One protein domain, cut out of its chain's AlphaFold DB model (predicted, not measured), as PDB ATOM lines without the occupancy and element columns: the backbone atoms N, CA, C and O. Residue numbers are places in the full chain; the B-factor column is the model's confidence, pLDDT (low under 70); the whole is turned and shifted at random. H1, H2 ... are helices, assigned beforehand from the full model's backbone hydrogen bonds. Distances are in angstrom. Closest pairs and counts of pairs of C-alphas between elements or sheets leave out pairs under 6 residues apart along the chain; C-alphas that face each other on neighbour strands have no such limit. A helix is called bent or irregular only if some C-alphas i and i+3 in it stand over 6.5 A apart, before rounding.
ATOM      1  N   PRO A  25      -0.720 -22.148  -6.995       91.44
ATOM      2  CA  PRO A  25       0.330 -21.400  -6.305       91.44
ATOM      3  C   PRO A  25       0.868 -20.204  -7.103       91.44
ATOM      4  O   PRO A  25       1.350 -19.242  -6.498       91.44
ATOM      5  N   LEU A  26       0.756 -20.216  -8.436       92.19
ATOM      6  CA  LEU A  26       1.202 -19.103  -9.267       92.19
ATOM      7  C   LEU A  26       0.220 -17.933  -9.180       92.19
ATOM      8  O   LEU A  26       0.638 -16.812  -8.901       92.19
ATOM      9  N   GLU A  27      -1.081 -18.201  -9.301       93.94
ATOM     10  CA  GLU A  27      -2.141 -17.204  -9.097       93.94
ATOM     11  C   GLU A  27      -2.029 -16.540  -7.714       93.94
ATOM     12  O   GLU A  27      -2.039 -15.314  -7.598       93.94
ATOM     13  N   ARG A  28      -1.823 -17.328  -6.651       93.94
ATOM     14  CA  ARG A  28      -1.637 -16.789  -5.292       93.94
ATOM     15  C   ARG A  28      -0.372 -15.932  -5.170       93.94
ATOM     16  O   ARG A  28      -0.380 -14.908  -4.479       93.94
ATOM     17  N   SER A  29       0.721 -16.332  -5.817       91.75
ATOM     18  CA  SER A  29       1.972 -15.561  -5.826       91.75
ATOM     19  C   SER A  29       1.800 -14.222  -6.544       91.75
ATOM     20  O   SER A  29       2.238 -13.194  -6.026       91.75
ATOM     21  N   ILE A  30       1.096 -14.214  -7.679       93.75
ATOM     22  CA  ILE A  30       0.762 -12.999  -8.435       93.75
ATOM     23  C   ILE A  30      -0.052 -12.031  -7.573       93.75
ATOM     24  O   ILE A  30       0.268 -10.846  -7.511       93.75
ATOM     25  N   GLU A  31      -1.055 -12.521  -6.846       94.38
ATOM     26  CA  GLU A  31      -1.863 -11.672  -5.963       94.38
ATOM     27  C   GLU A  31      -1.054 -11.055  -4.821       94.38
ATOM     28  O   GLU A  31      -1.290  -9.904  -4.448       94.38
ATOM     29  N   ARG A  32      -0.069 -11.781  -4.276       93.25
ATOM     30  CA  ARG A  32       0.840 -11.214  -3.270       93.25
ATOM     31  C   ARG A  32       1.756 -10.150  -3.868       93.25
ATOM     32  O   ARG A  32       1.990  -9.144  -3.205       93.25
ATOM     33  N   PHE A  33       2.216 -10.316  -5.110       93.12
ATOM     34  CA  PHE A  33       2.950  -9.264  -5.821       93.12
ATOM     35  C   PHE A  33       2.089  -8.020  -6.066       93.12
ATOM     36  O   PHE A  33       2.557  -6.904  -5.837       93.12
ATOM     37  N   ASP A  34       0.828  -8.190  -6.463       95.88
ATOM     38  CA  ASP A  34      -0.106  -7.073  -6.644       95.88
ATOM     39  C   ASP A  34      -0.357  -6.335  -5.323       95.88
ATOM     40  O   ASP A  34      -0.313  -5.103  -5.266       95.88
ATOM     41  N   ALA A  35      -0.575  -7.081  -4.238       96.38
ATOM     42  CA  ALA A  35      -0.794  -6.511  -2.916       96.38
ATOM     43  C   ALA A  35       0.452  -5.776  -2.395       96.38
ATOM     44  O   ALA A  35       0.332  -4.659  -1.892       96.38
ATOM     45  N   LEU A  36       1.649  -6.347  -2.575       95.75
ATOM     46  CA  LEU A  36       2.903  -5.674  -2.240       95.75
ATOM     47  C   LEU A  36       3.069  -4.386  -3.050       95.75
ATOM     48  O   LEU A  36       3.369  -3.337  -2.487       95.75
ATOM     49  N   THR A  37       2.820  -4.441  -4.359       97.12
ATOM     50  CA  THR A  37       2.895  -3.269  -5.242       97.12
ATOM     51  C   THR A  37       1.965  -2.158  -4.762       97.12
ATOM     52  O   THR A  37       2.374  -1.002  -4.704       97.12
ATOM     53  N   ALA A  38       0.746  -2.495  -4.330       97.88
ATOM     54  CA  ALA A  38      -0.181  -1.523  -3.759       97.88
ATOM     55  C   ALA A  38       0.340  -0.902  -2.448       97.88
ATOM     56  O   ALA A  38       0.186   0.303  -2.246       97.88
ATOM     57  N   VAL A  39       0.983  -1.687  -1.574       97.50
ATOM     58  CA  VAL A  39       1.624  -1.166  -0.350       97.50
ATOM     59  C   VAL A  39       2.760  -0.206  -0.692       97.50
ATOM     60  O   VAL A  39       2.834   0.880  -0.113       97.50
ATOM     61  N   LEU A  40       3.623  -0.572  -1.640       97.38
ATOM     62  CA  LEU A  40       4.733   0.271  -2.081       97.38
ATOM     63  C   LEU A  40       4.224   1.579  -2.693       97.38
ATOM     64  O   LEU A  40       4.655   2.660  -2.296       97.38
ATOM     65  N   GLU A  41       3.245   1.491  -3.590       98.00
ATOM     66  CA  GLU A  41       2.647   2.643  -4.263       98.00
ATOM     67  C   GLU A  41       1.984   3.605  -3.270       98.00
ATOM     68  O   GLU A  41       2.176   4.818  -3.355       98.00
ATOM     69  N   ALA A  42       1.258   3.082  -2.276       97.75
ATOM     70  CA  ALA A  42       0.591   3.896  -1.262       97.75
ATOM     71  C   ALA A  42       1.570   4.659  -0.354       97.75
ATOM     72  O   ALA A  42       1.212   5.705   0.190       97.75
ATOM     73  N   ASN A  43       2.795   4.149  -0.185       97.50
ATOM     74  CA  ASN A  43       3.765   4.676   0.775       97.50
ATOM     75  C   ASN A  43       5.019   5.290   0.134       97.50
ATOM     76  O   ASN A  43       5.860   5.825   0.851       97.50
ATOM     77  N   LYS A  44       5.144   5.310  -1.200       95.38
ATOM     78  CA  LYS A  44       6.342   5.801  -1.918       95.38
ATOM     79  C   LYS A  44       6.749   7.254  -1.636       95.38
ATOM     80  O   LYS A  44       7.841   7.675  -2.013       95.38
ATOM     81  N   HIS A  45       5.870   8.039  -1.015       95.06
ATOM     82  CA  HIS A  45       6.108   9.439  -0.658       95.06
ATOM     83  C   HIS A  45       6.510   9.651   0.811       95.06
ATOM     84  O   HIS A  45       6.852  10.774   1.175       95.06
ATOM     85  N   ASP A  46       6.483   8.606   1.638       95.62
ATOM     86  CA  ASP A  46       6.847   8.653   3.055       95.62
ATOM     87  C   ASP A  46       7.875   7.547   3.346       95.62
ATOM     88  O   ASP A  46       7.492   6.400   3.578       95.62
ATOM     89  N   PRO A  47       9.182   7.861   3.332       90.31
ATOM     90  CA  PRO A  47      10.232   6.857   3.492       90.31
ATOM     91  C   PRO A  47      10.163   6.083   4.818       90.31
ATOM     92  O   PRO A  47      10.452   4.886   4.853       90.31
ATOM     93  N   GLY A  48       9.747   6.739   5.909       88.81
ATOM     94  CA  GLY A  48       9.636   6.094   7.219       88.81
ATOM     95  C   GLY A  48       8.482   5.095   7.263       88.81
ATOM     96  O   GLY A  48       8.622   3.978   7.776       88.81
ATOM     97  N   ARG A  49       7.345   5.469   6.671       95.38
ATOM     98  CA  ARG A  49       6.194   4.575   6.564       95.38
ATOM     99  C   ARG A  49       6.416   3.467   5.538       95.38
ATOM    100  O   ARG A  49       6.060   2.327   5.814       95.38
ATOM    101  N   LEU A  50       7.065   3.771   4.415       96.56
ATOM    102  CA  LEU A  50       7.392   2.822   3.353       96.56
ATOM    103  C   LEU A  50       8.085   1.574   3.897       96.56
ATOM    104  O   LEU A  50       7.598   0.469   3.677       96.56
ATOM    105  N   LEU A  51       9.188   1.743   4.632       95.75
ATOM    106  CA  LEU A  51       9.928   0.601   5.171       95.75
ATOM    107  C   LEU A  51       9.113  -0.183   6.206       95.75
ATOM    108  O   LEU A  51       9.150  -1.409   6.213       95.75
ATOM    109  N   THR A  52       8.344   0.516   7.044       96.88
ATOM    110  CA  THR A  52       7.518  -0.107   8.091       96.88
ATOM    111  C   THR A  52       6.404  -0.975   7.501       96.88
ATOM    112  O   THR A  52       6.187  -2.109   7.936       96.88
ATOM    113  N   GLU A  53       5.688  -0.456   6.504       97.25
ATOM    114  CA  GLU A  53       4.594  -1.172   5.843       97.25
ATOM    115  C   GLU A  53       5.140  -2.314   4.978       97.25
ATOM    116  O   GLU A  53       4.542  -3.387   4.925       97.25
ATOM    117  N   PHE A  54       6.315  -2.130   4.369       95.62
ATOM    118  CA  PHE A  54       6.998  -3.195   3.642       95.62
ATOM    119  C   PHE A  54       7.406  -4.344   4.585       95.62
ATOM    120  O   PHE A  54       7.067  -5.499   4.324       95.62
ATOM    121  N   ASP A  55       8.030  -4.053   5.729       94.94
ATOM    122  CA  ASP A  55       8.382  -5.075   6.730       94.94
ATOM    123  C   ASP A  55       7.156  -5.827   7.250       94.94
ATOM    124  O   ASP A  55       7.180  -7.051   7.404       94.94
ATOM    125  N   THR A  56       6.071  -5.093   7.503       96.25
ATOM    126  CA  THR A  56       4.797  -5.673   7.938       96.25
ATOM    127  C   THR A  56       4.256  -6.621   6.873       96.25
ATOM    128  O   THR A  56       3.938  -7.771   7.177       96.25
ATOM    129  N   PHE A  57       4.245  -6.185   5.612       95.44
ATOM    130  CA  PHE A  57       3.798  -7.014   4.502       95.44
ATOM    131  C   PHE A  57       4.624  -8.297   4.377       95.44
ATOM    132  O   PHE A  57       4.052  -9.384   4.271       95.44
ATOM    133  N   LEU A  58       5.957  -8.191   4.416       92.62
ATOM    134  CA  LEU A  58       6.851  -9.346   4.333       92.62
ATOM    135  C   LEU A  58       6.600 -10.317   5.483       92.62
ATOM    136  O   LEU A  58       6.441 -11.512   5.251       92.62
ATOM    137  N   LYS A  59       6.500  -9.820   6.717       94.00
ATOM    138  CA  LYS A  59       6.227 -10.649   7.894       94.00
ATOM    139  C   LYS A  59       4.931 -11.450   7.751       94.00
ATOM    140  O   LYS A  59       4.921 -12.638   8.074       94.00
ATOM    141  N   ASP A  60       3.875 -10.817   7.254       94.06
ATOM    142  CA  ASP A  60       2.550 -11.432   7.157       94.06
ATOM    143  C   ASP A  60       2.434 -12.413   5.977       94.06
ATOM    144  O   ASP A  60       1.627 -13.343   6.018       94.06
ATOM    145  N   ASN A  61       3.264 -12.251   4.941       92.12
ATOM    146  CA  ASN A  61       3.145 -13.006   3.691       92.12
ATOM    147  C   ASN A  61       4.277 -14.010   3.430       92.12
ATOM    148  O   ASN A  61       4.099 -14.899   2.596       92.12
ATOM    149  N   ASN A  62       5.406 -13.929   4.141       89.31
ATOM    150  CA  ASN A  62       6.588 -14.762   3.882       89.31
ATOM    151  C   ASN A  62       6.279 -16.268   3.926       89.31
ATOM    152  O   ASN A  62       6.660 -17.015   3.028       89.31
ATOM    153  N   ALA A  63       5.515 -16.720   4.925       90.25
ATOM    154  CA  ALA A  63       5.115 -18.126   5.015       90.25
ATOM    155  C   ALA A  63       4.290 -18.579   3.796       90.25
ATOM    156  O   ALA A  63       4.445 -19.706   3.330       90.25
ATOM    157  N   GLY A  64       3.446 -17.691   3.262       90.31
ATOM    158  CA  GLY A  64       2.658 -17.944   2.060       90.31
ATOM    159  C   GLY A  64       3.517 -18.038   0.800       90.31
ATOM    160  O   GLY A  64       3.307 -18.944   0.003       90.31
ATOM    161  N   TRP A  65       4.508 -17.159   0.643       88.38
ATOM    162  CA  TRP A  65       5.459 -17.236  -0.472       88.38
ATOM    163  C   TRP A  65       6.298 -18.510  -0.444       88.38
ATOM    164  O   TRP A  65       6.467 -19.157  -1.473       88.38
ATOM    165  N   ILE A  66       6.794 -18.896   0.736       90.69
ATOM    166  CA  ILE A  66       7.565 -20.134   0.900       90.69
ATOM    167  C   ILE A  66       6.709 -21.352   0.536       90.69
ATOM    168  O   ILE A  66       7.192 -22.246  -0.155       90.69
ATOM    169  N   ALA A  67       5.448 -21.383   0.981       91.50
ATOM    170  CA  ALA A  67       4.529 -22.473   0.670       91.50
ATOM    171  C   ALA A  67       4.229 -22.558  -0.833       91.50
ATOM    172  O   ALA A  67       4.349 -23.630  -1.419       91.50
ATOM    173  N   ASP A  68       3.915 -21.430  -1.471       91.69
ATOM    174  CA  ASP A  68       3.600 -21.397  -2.899       91.69
ATOM    175  C   ASP A  68       4.806 -21.782  -3.760       91.69
ATOM    176  O   ASP A  68       4.660 -22.549  -4.710       91.69
ATOM    177  N   ARG A  69       6.012 -21.324  -3.395       90.25
ATOM    178  CA  ARG A  69       7.245 -21.740  -4.072       90.25
ATOM    179  C   ARG A  69       7.475 -23.243  -3.938       90.25
ATOM    180  O   ARG A  69       7.778 -23.892  -4.931       90.25
ATOM    181  N   ALA A  70       7.293 -23.806  -2.744       92.25
ATOM    182  CA  ALA A  70       7.443 -25.243  -2.532       92.25
ATOM    183  C   ALA A  70       6.411 -26.060  -3.331       92.25
ATOM    184  O   ALA A  70       6.738 -27.125  -3.846       92.25
ATOM    185  N   GLU A  71       5.176 -25.562  -3.465       93.31
ATOM    186  CA  GLU A  71       4.158 -26.184  -4.318       93.31
ATOM    187  C   GLU A  71       4.537 -26.130  -5.803       93.31
ATOM    188  O   GLU A  71       4.356 -27.129  -6.492       93.31
ATOM    189  N   LEU A  72       5.092 -25.010  -6.287       90.62
ATOM    190  CA  LEU A  72       5.590 -24.880  -7.663       90.62
ATOM    191  C   LEU A  72       6.779 -25.810  -7.935       90.62
ATOM    192  O   LEU A  72       6.784 -26.507  -8.942       90.62
ATOM    193  N   GLU A  73       7.753 -25.861  -7.023       91.19
ATOM    194  CA  GLU A  73       8.940 -26.727  -7.120       91.19
ATOM    195  C   GLU A  73       8.595 -28.224  -7.062       91.19
ATOM    196  O   GLU A  73       9.365 -29.061  -7.535       91.19
ATOM    197  N   ALA A  74       7.446 -28.578  -6.481       93.94
ATOM    198  CA  ALA A  74       6.952 -29.950  -6.434       93.94
ATOM    199  C   ALA A  74       6.253 -30.396  -7.732       93.94
ATOM    200  O   ALA A  74       5.999 -31.595  -7.896       93.94
ATOM    201  N   LEU A  75       5.917 -29.468  -8.637       91.69
ATOM    202  CA  LEU A  75       5.332 -29.803  -9.933       91.69
ATOM    203  C   LEU A  75       6.386 -30.417 -10.856       91.69
ATOM    204  O   LEU A  75       7.559 -30.050 -10.848       91.69
ATOM    205  N   ASP A  76       5.954 -31.345 -11.710       94.44
ATOM    206  CA  ASP A  76       6.781 -31.757 -12.838       94.44
ATOM    207  C   ASP A  76       6.908 -30.613 -13.862       94.44
ATOM    208  O   ASP A  76       6.057 -29.724 -13.945       94.44
ATOM    209  N   THR A  77       7.963 -30.652 -14.680       94.06
ATOM    210  CA  THR A  77       8.274 -29.592 -15.652       94.06
ATOM    211  C   THR A  77       7.135 -29.318 -16.640       94.06
ATOM    212  O   THR A  77       6.944 -28.172 -17.045       94.06
ATOM    213  N   GLU A  78       6.362 -30.335 -17.043       94.69
ATOM    214  CA  GLU A  78       5.243 -30.144 -17.971       94.69
ATOM    215  C   GLU A  78       4.089 -29.405 -17.282       94.69
ATOM    216  O   GLU A  78       3.522 -28.464 -17.845       94.69
ATOM    217  N   SER A  79       3.753 -29.806 -16.055       92.31
ATOM    218  CA  SER A  79       2.732 -29.152 -15.236       92.31
ATOM    219  C   SER A  79       3.112 -27.714 -14.884       92.31
ATOM    220  O   SER A  79       2.268 -26.824 -15.000       92.31
ATOM    221  N   GLN A  80       4.377 -27.466 -14.533       91.06
ATOM    222  CA  GLN A  80       4.886 -26.117 -14.288       91.06
ATOM    223  C   GLN A  80       4.763 -25.242 -15.543       91.06
ATOM    224  O   GLN A  80       4.173 -24.165 -15.482       91.06
ATOM    225  N   GLY A  81       5.214 -25.730 -16.706       90.38
ATOM    226  CA  GLY A  81       5.133 -24.974 -17.959       90.38
ATOM    227  C   GLY A  81       3.694 -24.656 -18.388       90.38
ATOM    228  O   GLY A  81       3.419 -23.573 -18.904       90.38
ATOM    229  N   LYS A  82       2.737 -25.560 -18.131       93.56
ATOM    230  CA  LYS A  82       1.305 -25.284 -18.355       93.56
ATOM    231  C   LYS A  82       0.782 -24.184 -17.436       93.56
ATOM    232  O   LYS A  82      -0.045 -23.384 -17.869       93.56
ATOM    233  N   LEU A  83       1.235 -24.161 -16.185       92.38
ATOM    234  CA  LEU A  83       0.824 -23.160 -15.208       92.38
ATOM    235  C   LEU A  83       1.382 -21.778 -15.555       92.38
ATOM    236  O   LEU A  83       0.637 -20.802 -15.585       92.38
ATOM    237  N   GLU A  84       2.664 -21.715 -15.910       92.50
ATOM    238  CA  GLU A  84       3.320 -20.495 -16.380       92.50
ATOM    239  C   GLU A  84       2.632 -19.944 -17.632       92.50
ATOM    240  O   GLU A  84       2.269 -18.772 -17.661       92.50
ATOM    241  N   ALA A  85       2.343 -20.791 -18.627       94.31
ATOM    242  CA  ALA A  85       1.630 -20.373 -19.835       94.31
ATOM    243  C   ALA A  85       0.198 -19.884 -19.551       94.31
ATOM    244  O   ALA A  85      -0.300 -18.980 -20.222       94.31
ATOM    245  N   LYS A  86      -0.479 -20.468 -18.553       94.62
ATOM    246  CA  LYS A  86      -1.819 -20.036 -18.131       94.62
ATOM    247  C   LYS A  86      -1.797 -18.618 -17.549       94.62
ATOM    248  O   LYS A  86      -2.715 -17.851 -17.834       94.62
ATOM    249  N   HIS A  87      -0.765 -18.272 -16.778       94.81
ATOM    250  CA  HIS A  87      -0.678 -17.005 -16.038       94.81
ATOM    251  C   HIS A  87       0.346 -16.003 -16.596       94.81
ATOM    252  O   HIS A  87       0.552 -14.950 -16.000       94.81
ATOM    253  N   GLU A  88       0.957 -16.281 -17.749       95.12
ATOM    254  CA  GLU A  88       2.040 -15.489 -18.349       95.12
ATOM    255  C   GLU A  88       1.750 -13.982 -18.361       95.12
ATOM    256  O   GLU A  88       2.532 -13.183 -17.852       95.12
ATOM    257  N   ARG A  89       0.576 -13.585 -18.869       96.00
ATOM    258  CA  ARG A  89       0.187 -12.168 -18.960       96.00
ATOM    259  C   ARG A  89      -0.013 -11.512 -17.597       96.00
ATOM    260  O   ARG A  89       0.252 -10.323 -17.434       96.00
ATOM    261  N   GLU A  90      -0.533 -12.260 -16.631       95.62
ATOM    262  CA  GLU A  90      -0.804 -11.759 -15.282       95.62
ATOM    263  C   GLU A  90       0.497 -11.595 -14.496       95.62
ATOM    264  O   GLU A  90       0.659 -10.578 -13.812       95.62
ATOM    265  N   MET A  91       1.431 -12.541 -14.670       94.06
ATOM    266  CA  MET A  91       2.807 -12.445 -14.191       94.06
ATOM    267  C   MET A  91       3.507 -11.238 -14.802       94.06
ATOM    268  O   MET A  91       3.990 -10.389 -14.059       94.06
ATOM    269  N   GLU A  92       3.518 -11.108 -16.132       95.19
ATOM    270  CA  GLU A  92       4.168  -9.990 -16.822       95.19
ATOM    271  C   GLU A  92       3.635  -8.645 -16.313       95.19
ATOM    272  O   GLU A  92       4.408  -7.748 -15.971       95.19
ATOM    273  N   ARG A  93       2.311  -8.518 -16.175       97.12
ATOM    274  CA  ARG A  93       1.682  -7.312 -15.630       97.12
ATOM    275  C   ARG A  93       2.067  -7.064 -14.166       97.12
ATOM    276  O   ARG A  93       2.398  -5.925 -13.840       97.12
ATOM    277  N   ALA A  94       2.033  -8.082 -13.303       95.00
ATOM    278  CA  ALA A  94       2.397  -7.938 -11.889       95.00
ATOM    279  C   ALA A  94       3.864  -7.527 -11.728       95.00
ATOM    280  O   ALA A  94       4.160  -6.538 -11.058       95.00
ATOM    281  N   PHE A  95       4.777  -8.232 -12.402       92.06
ATOM    282  CA  PHE A  95       6.205  -7.930 -12.363       92.06
ATOM    283  C   PHE A  95       6.498  -6.544 -12.917       92.06
ATOM    284  O   PHE A  95       7.248  -5.790 -12.301       92.06
ATOM    285  N   LYS A  96       5.879  -6.160 -14.037       96.19
ATOM    286  CA  LYS A  96       6.065  -4.821 -14.592       96.19
ATOM    287  C   LYS A  96       5.613  -3.738 -13.608       96.19
ATOM    288  O   LYS A  96       6.366  -2.799 -13.371       96.19
ATOM    289  N   ALA A  97       4.421  -3.870 -13.026       96.50
ATOM    290  CA  ALA A  97       3.907  -2.895 -12.062       96.50
ATOM    291  C   ALA A  97       4.817  -2.779 -10.830       96.50
ATOM    292  O   ALA A  97       5.144  -1.672 -10.400       96.50
ATOM    293  N   PHE A  98       5.272  -3.918 -10.304       95.38
ATOM    294  CA  PHE A  98       6.199  -3.980  -9.181       95.38
ATOM    295  C   PHE A  98       7.548  -3.312  -9.493       95.38
ATOM    296  O   PHE A  98       8.068  -2.535  -8.688       95.38
ATOM    297  N   MET A  99       8.118  -3.589 -10.668       95.12
ATOM    298  CA  MET A  99       9.388  -3.002 -11.096       95.12
ATOM    299  C   MET A  99       9.271  -1.492 -11.300       95.12
ATOM    300  O   MET A  99      10.141  -0.753 -10.843       95.12
ATOM    301  N   ASP A 100       8.188  -1.026 -11.925       97.31
ATOM    302  CA  ASP A 100       7.951   0.400 -12.157       97.31
ATOM    303  C   ASP A 100       7.897   1.179 -10.828       97.31
ATOM    304  O   ASP A 100       8.601   2.181 -10.675       97.31
ATOM    305  N   VAL A 101       7.132   0.697  -9.835       97.44
ATOM    306  CA  VAL A 101       7.056   1.363  -8.522       97.44
ATOM    307  C   VAL A 101       8.379   1.272  -7.760       97.44
ATOM    308  O   VAL A 101       8.801   2.245  -7.134       97.44
ATOM    309  N   SER A 102       9.076   0.137  -7.849       95.50
ATOM    310  CA  SER A 102      10.365  -0.059  -7.180       95.50
ATOM    311  C   SER A 102      11.427   0.895  -7.722       95.50
ATOM    312  O   SER A 102      12.172   1.485  -6.941       95.50
ATOM    313  N   LEU A 103      11.479   1.098  -9.041       96.38
ATOM    314  CA  LEU A 103      12.378   2.066  -9.673       96.38
ATOM    315  C   LEU A 103      12.018   3.507  -9.294       96.38
ATOM    316  O   LEU A 103      12.913   4.300  -9.002       96.38
ATOM    317  N   GLU A 104      10.727   3.847  -9.247       97.62
ATOM    318  CA  GLU A 104      10.288   5.174  -8.806       97.62
ATOM    319  C   GLU A 104      10.720   5.455  -7.358       97.62
ATOM    320  O   GLU A 104      11.238   6.534  -7.058       97.62
ATOM    321  N   ILE A 105      10.544   4.484  -6.460       97.31
ATOM    322  CA  ILE A 105      10.980   4.579  -5.064       97.31
ATOM    323  C   ILE A 105      12.497   4.769  -4.983       97.31
ATOM    324  O   ILE A 105      12.955   5.670  -4.282       97.31
ATOM    325  N   GLN A 106      13.281   3.974  -5.715       96.31
ATOM    326  CA  GLN A 106      14.741   4.095  -5.704       96.31
ATOM    327  C   GLN A 106      15.202   5.485  -6.167       96.31
ATOM    328  O   GLN A 106      16.042   6.108  -5.516       96.31
ATOM    329  N   GLU A 107      14.600   6.016  -7.233       96.81
ATOM    330  CA  GLU A 107      14.898   7.363  -7.732       96.81
ATOM    331  C   GLU A 107      14.528   8.451  -6.711       96.81
ATOM    332  O   GLU A 107      15.258   9.430  -6.542       96.81
ATOM    333  N   ARG A 108      13.422   8.280  -5.975       95.38
ATOM    334  CA  ARG A 108      13.029   9.195  -4.888       95.38
ATOM    335  C   ARG A 108      14.003   9.148  -3.714       95.38
ATOM    336  O   ARG A 108      14.330  10.193  -3.152       95.38
ATOM    337  N   LEU A 109      14.474   7.956  -3.365       95.94
ATOM    338  CA  LEU A 109      15.386   7.718  -2.247       95.94
ATOM    339  C   LEU A 109      16.860   7.958  -2.601       95.94
ATOM    340  O   LEU A 109      17.710   7.842  -1.726       95.94
ATOM    341  N   LYS A 110      17.204   8.356  -3.834       94.44
ATOM    342  CA  LYS A 110      18.605   8.538  -4.265       94.44
ATOM    343  C   LYS A 110      19.436   9.492  -3.396       94.44
ATOM    344  O   LYS A 110      20.656   9.374  -3.343       94.44
ATOM    345  N   ASN A 111      18.780  10.448  -2.733       95.31
ATOM    346  CA  ASN A 111      19.416  11.416  -1.833       95.31
ATOM    347  C   ASN A 111      19.377  10.984  -0.354       95.31
ATOM    348  O   ASN A 111      19.874  11.713   0.501       95.31
ATOM    349  N   ASP A 112      18.806   9.816  -0.057       95.56
ATOM    350  CA  ASP A 112      18.800   9.156   1.248       95.56
ATOM    351  C   ASP A 112      19.378   7.731   1.112       95.56
ATOM    352  O   ASP A 112      18.642   6.742   1.036       95.56
ATOM    353  N   PRO A 113      20.719   7.604   1.057       94.31
ATOM    354  CA  PRO A 113      21.376   6.328   0.791       94.31
ATOM    355  C   PRO A 113      21.093   5.251   1.841       94.31
ATOM    356  O   PRO A 113      21.137   4.068   1.521       94.31
ATOM    357  N   GLN A 114      20.812   5.641   3.090       95.25
ATOM    358  CA  GLN A 114      20.523   4.689   4.165       95.25
ATOM    359  C   GLN A 114      19.164   4.029   3.943       95.25
ATOM    360  O   GLN A 114      19.060   2.803   3.974       95.25
ATOM    361  N   THR A 115      18.136   4.831   3.659       94.81
ATOM    362  CA  THR A 115      16.794   4.311   3.378       94.81
ATOM    363  C   THR A 115      16.743   3.568   2.046       94.81
ATOM    364  O   THR A 115      16.081   2.537   1.952       94.81
ATOM    365  N   LEU A 116      17.482   4.029   1.030       96.25
ATOM    366  CA  LEU A 116      17.620   3.314  -0.239       96.25
ATOM    367  C   LEU A 116      18.245   1.926  -0.046       96.25
ATOM    368  O   LEU A 116      17.697   0.945  -0.539       96.25
ATOM    369  N   GLN A 117      19.349   1.832   0.699       95.88
ATOM    370  CA  GLN A 117      19.996   0.552   0.997       95.88
ATOM    371  C   GLN A 117      19.039  -0.389   1.737       95.88
ATOM    372  O   GLN A 117      18.864  -1.538   1.338       95.88
ATOM    373  N   ALA A 118      18.355   0.120   2.763       95.44
ATOM    374  CA  ALA A 118      17.365  -0.639   3.517       95.44
ATOM    375  C   ALA A 118      16.199  -1.122   2.631       95.44
ATOM    376  O   ALA A 118      15.685  -2.224   2.826       95.44
ATOM    377  N   PHE A 119      15.768  -0.315   1.659       95.06
ATOM    378  CA  PHE A 119      14.741  -0.702   0.695       95.06
ATOM    379  C   PHE A 119      15.225  -1.825  -0.234       95.06
ATOM    380  O   PHE A 119      14.522  -2.820  -0.389       95.06
ATOM    381  N   VAL A 120      16.430  -1.707  -0.798       93.38
ATOM    382  CA  VAL A 120      17.013  -2.723  -1.694       93.38
ATOM    383  C   VAL A 120      17.213  -4.062  -0.978       93.38
ATOM    384  O   VAL A 120      16.825  -5.094  -1.512       93.38
ATOM    385  N   GLU A 121      17.691  -4.057   0.267       92.88
ATOM    386  CA  GLU A 121      17.831  -5.284   1.071       92.88
ATOM    387  C   GLU A 121      16.499  -6.029   1.269       92.88
ATOM    388  O   GLU A 121      16.469  -7.257   1.356       92.88
ATOM    389  N   ARG A 122      15.374  -5.302   1.319       90.38
ATOM    390  CA  ARG A 122      14.032  -5.902   1.408       90.38
ATOM    391  C   ARG A 122      13.553  -6.456   0.073       90.38
ATOM    392  O   ARG A 122      12.827  -7.447   0.074       90.38
ATOM    393  N   LEU A 123      13.951  -5.848  -1.046       90.44
ATOM    394  CA  LEU A 123      13.686  -6.405  -2.373       90.44
ATOM    395  C   LEU A 123      14.394  -7.756  -2.537       90.44
ATOM    396  O   LEU A 123      13.754  -8.723  -2.944       90.44
ATOM    397  N   ASP A 124      15.659  -7.849  -2.120       86.00
ATOM    398  CA  ASP A 124      16.429  -9.100  -2.159       86.00
ATOM    399  C   ASP A 124      15.788 -10.200  -1.293       86.00
ATOM    400  O   ASP A 124      15.815 -11.381  -1.642       86.00
ATOM    401  N   ALA A 125      15.151  -9.825  -0.177       79.69
ATOM    402  CA  ALA A 125      14.472 -10.767   0.713       79.69
ATOM    403  C   ALA A 125      13.225 -11.431   0.095       79.69
ATOM    404  O   ALA A 125      12.814 -12.492   0.564       79.69
ATOM    405  N   ILE A 126      12.631 -10.841  -0.951       77.00
ATOM    406  CA  ILE A 126      11.501 -11.441  -1.685       77.00
ATOM    407  C   ILE A 126      11.979 -12.610  -2.563       77.00
ATOM    408  O   ILE A 126      11.179 -13.478  -2.912       77.00
ATOM    409  N   GLY A 127      13.283 -12.695  -2.853       61.47
ATOM    410  CA  GLY A 127      13.859 -13.773  -3.656       61.47
ATOM    411  C   GLY A 127      13.483 -13.690  -5.134       61.47
ATOM    412  O   GLY A 127      13.161 -14.722  -5.724       61.47
TER     413      GLY A 127
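AT A GLANCE: This is residues 25 to 127 of the 128 residues of an uncharacterized protein of Deltaproteobacteria bacterium CG2_30_63_29 (UniProt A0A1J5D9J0). What is the shape? Four helical pieces, H1, H2a, H3b and H4, make an elongated up-and-down bundle, each running against the one before it in the chain; towards one end H2 and H3 bend, the arm H2b packing on the first residues of H1, 25 to 29, and the arm H3a lying near H1 and H2b, farthest of the helical pieces from the mean of the C-alphas. What is it built of? The printed part has 103 residues with four named helices, H1, H2, H3 and H4 in that order, and no named strand; the class is all helix. How compact is it? It is only just compact, close to loose, with a radius of gyration of the C-alphas of 14.9 A and spans of 47 by 25 by 19 A.

IN THESE COORDINATES: Where does the first helix run? H1, residues 25 to 43, is 27.2 A long from C-alpha 25 at (0.330, -21.400, -6.305). Which helices are bent? H2, residues 47 to 73, and H3, residues 77 to 109, were each assigned as one helix by hydrogen bonds. C-alphas 60 and 63 are 7.5 A apart between H2a, 47 to 60, 20.2 A long, and H2b, 63 to 73, 15.4 A long; C-alphas 86 and 89 are 8.2 A apart between H3a, 77 to 86, 14.1 A long, and H3b, 89 to 109, 30.1 A long. Where is the last helix? H4, residues 113 to 125, is 18.4 A long and ends at C-alpha 125 at (14.472, -10.767, 0.713).

HOW THE PARTS SIT: How does the bundle fit together? H1 and H2a form a hairpin at a shallow tilt of 22 degrees, with H1 touching through residues 36 to 43 alone; the closest C-alphas, of Asn 43 and Leu 50, are 4.8 A apart. H1 touches H3b, the same way at 27 degrees, closest at C-alphas Thr 37 and Phe 98, 5.2 A. H4 touches H2a, closest at C-alphas Phe 119 and Leu 51, 6.7 A, and is apart from H1. Where are the other arms? H1 touches H2b with residues 25 to 29 alone, closest at C-alphas Pro 25 and Asp 68, 4.7 A; H3a touches no helix. Are the backbones helical? Every O i to N i+4 pair is within hydrogen-bond range in H1, H2b, H3a, H3b and H4, and 9 of 10 in H2a.

THE WHOLE: How large is it? The two C-alphas farthest apart, of Glu 78 and Asn 111, are 46.8 A apart. Are there cuts or long links? The printed part has no cut, and the three links are tight. Where is confidence low? Residue 127 alone is under 70 in pLDDT; the mean of the printed part is 93.6.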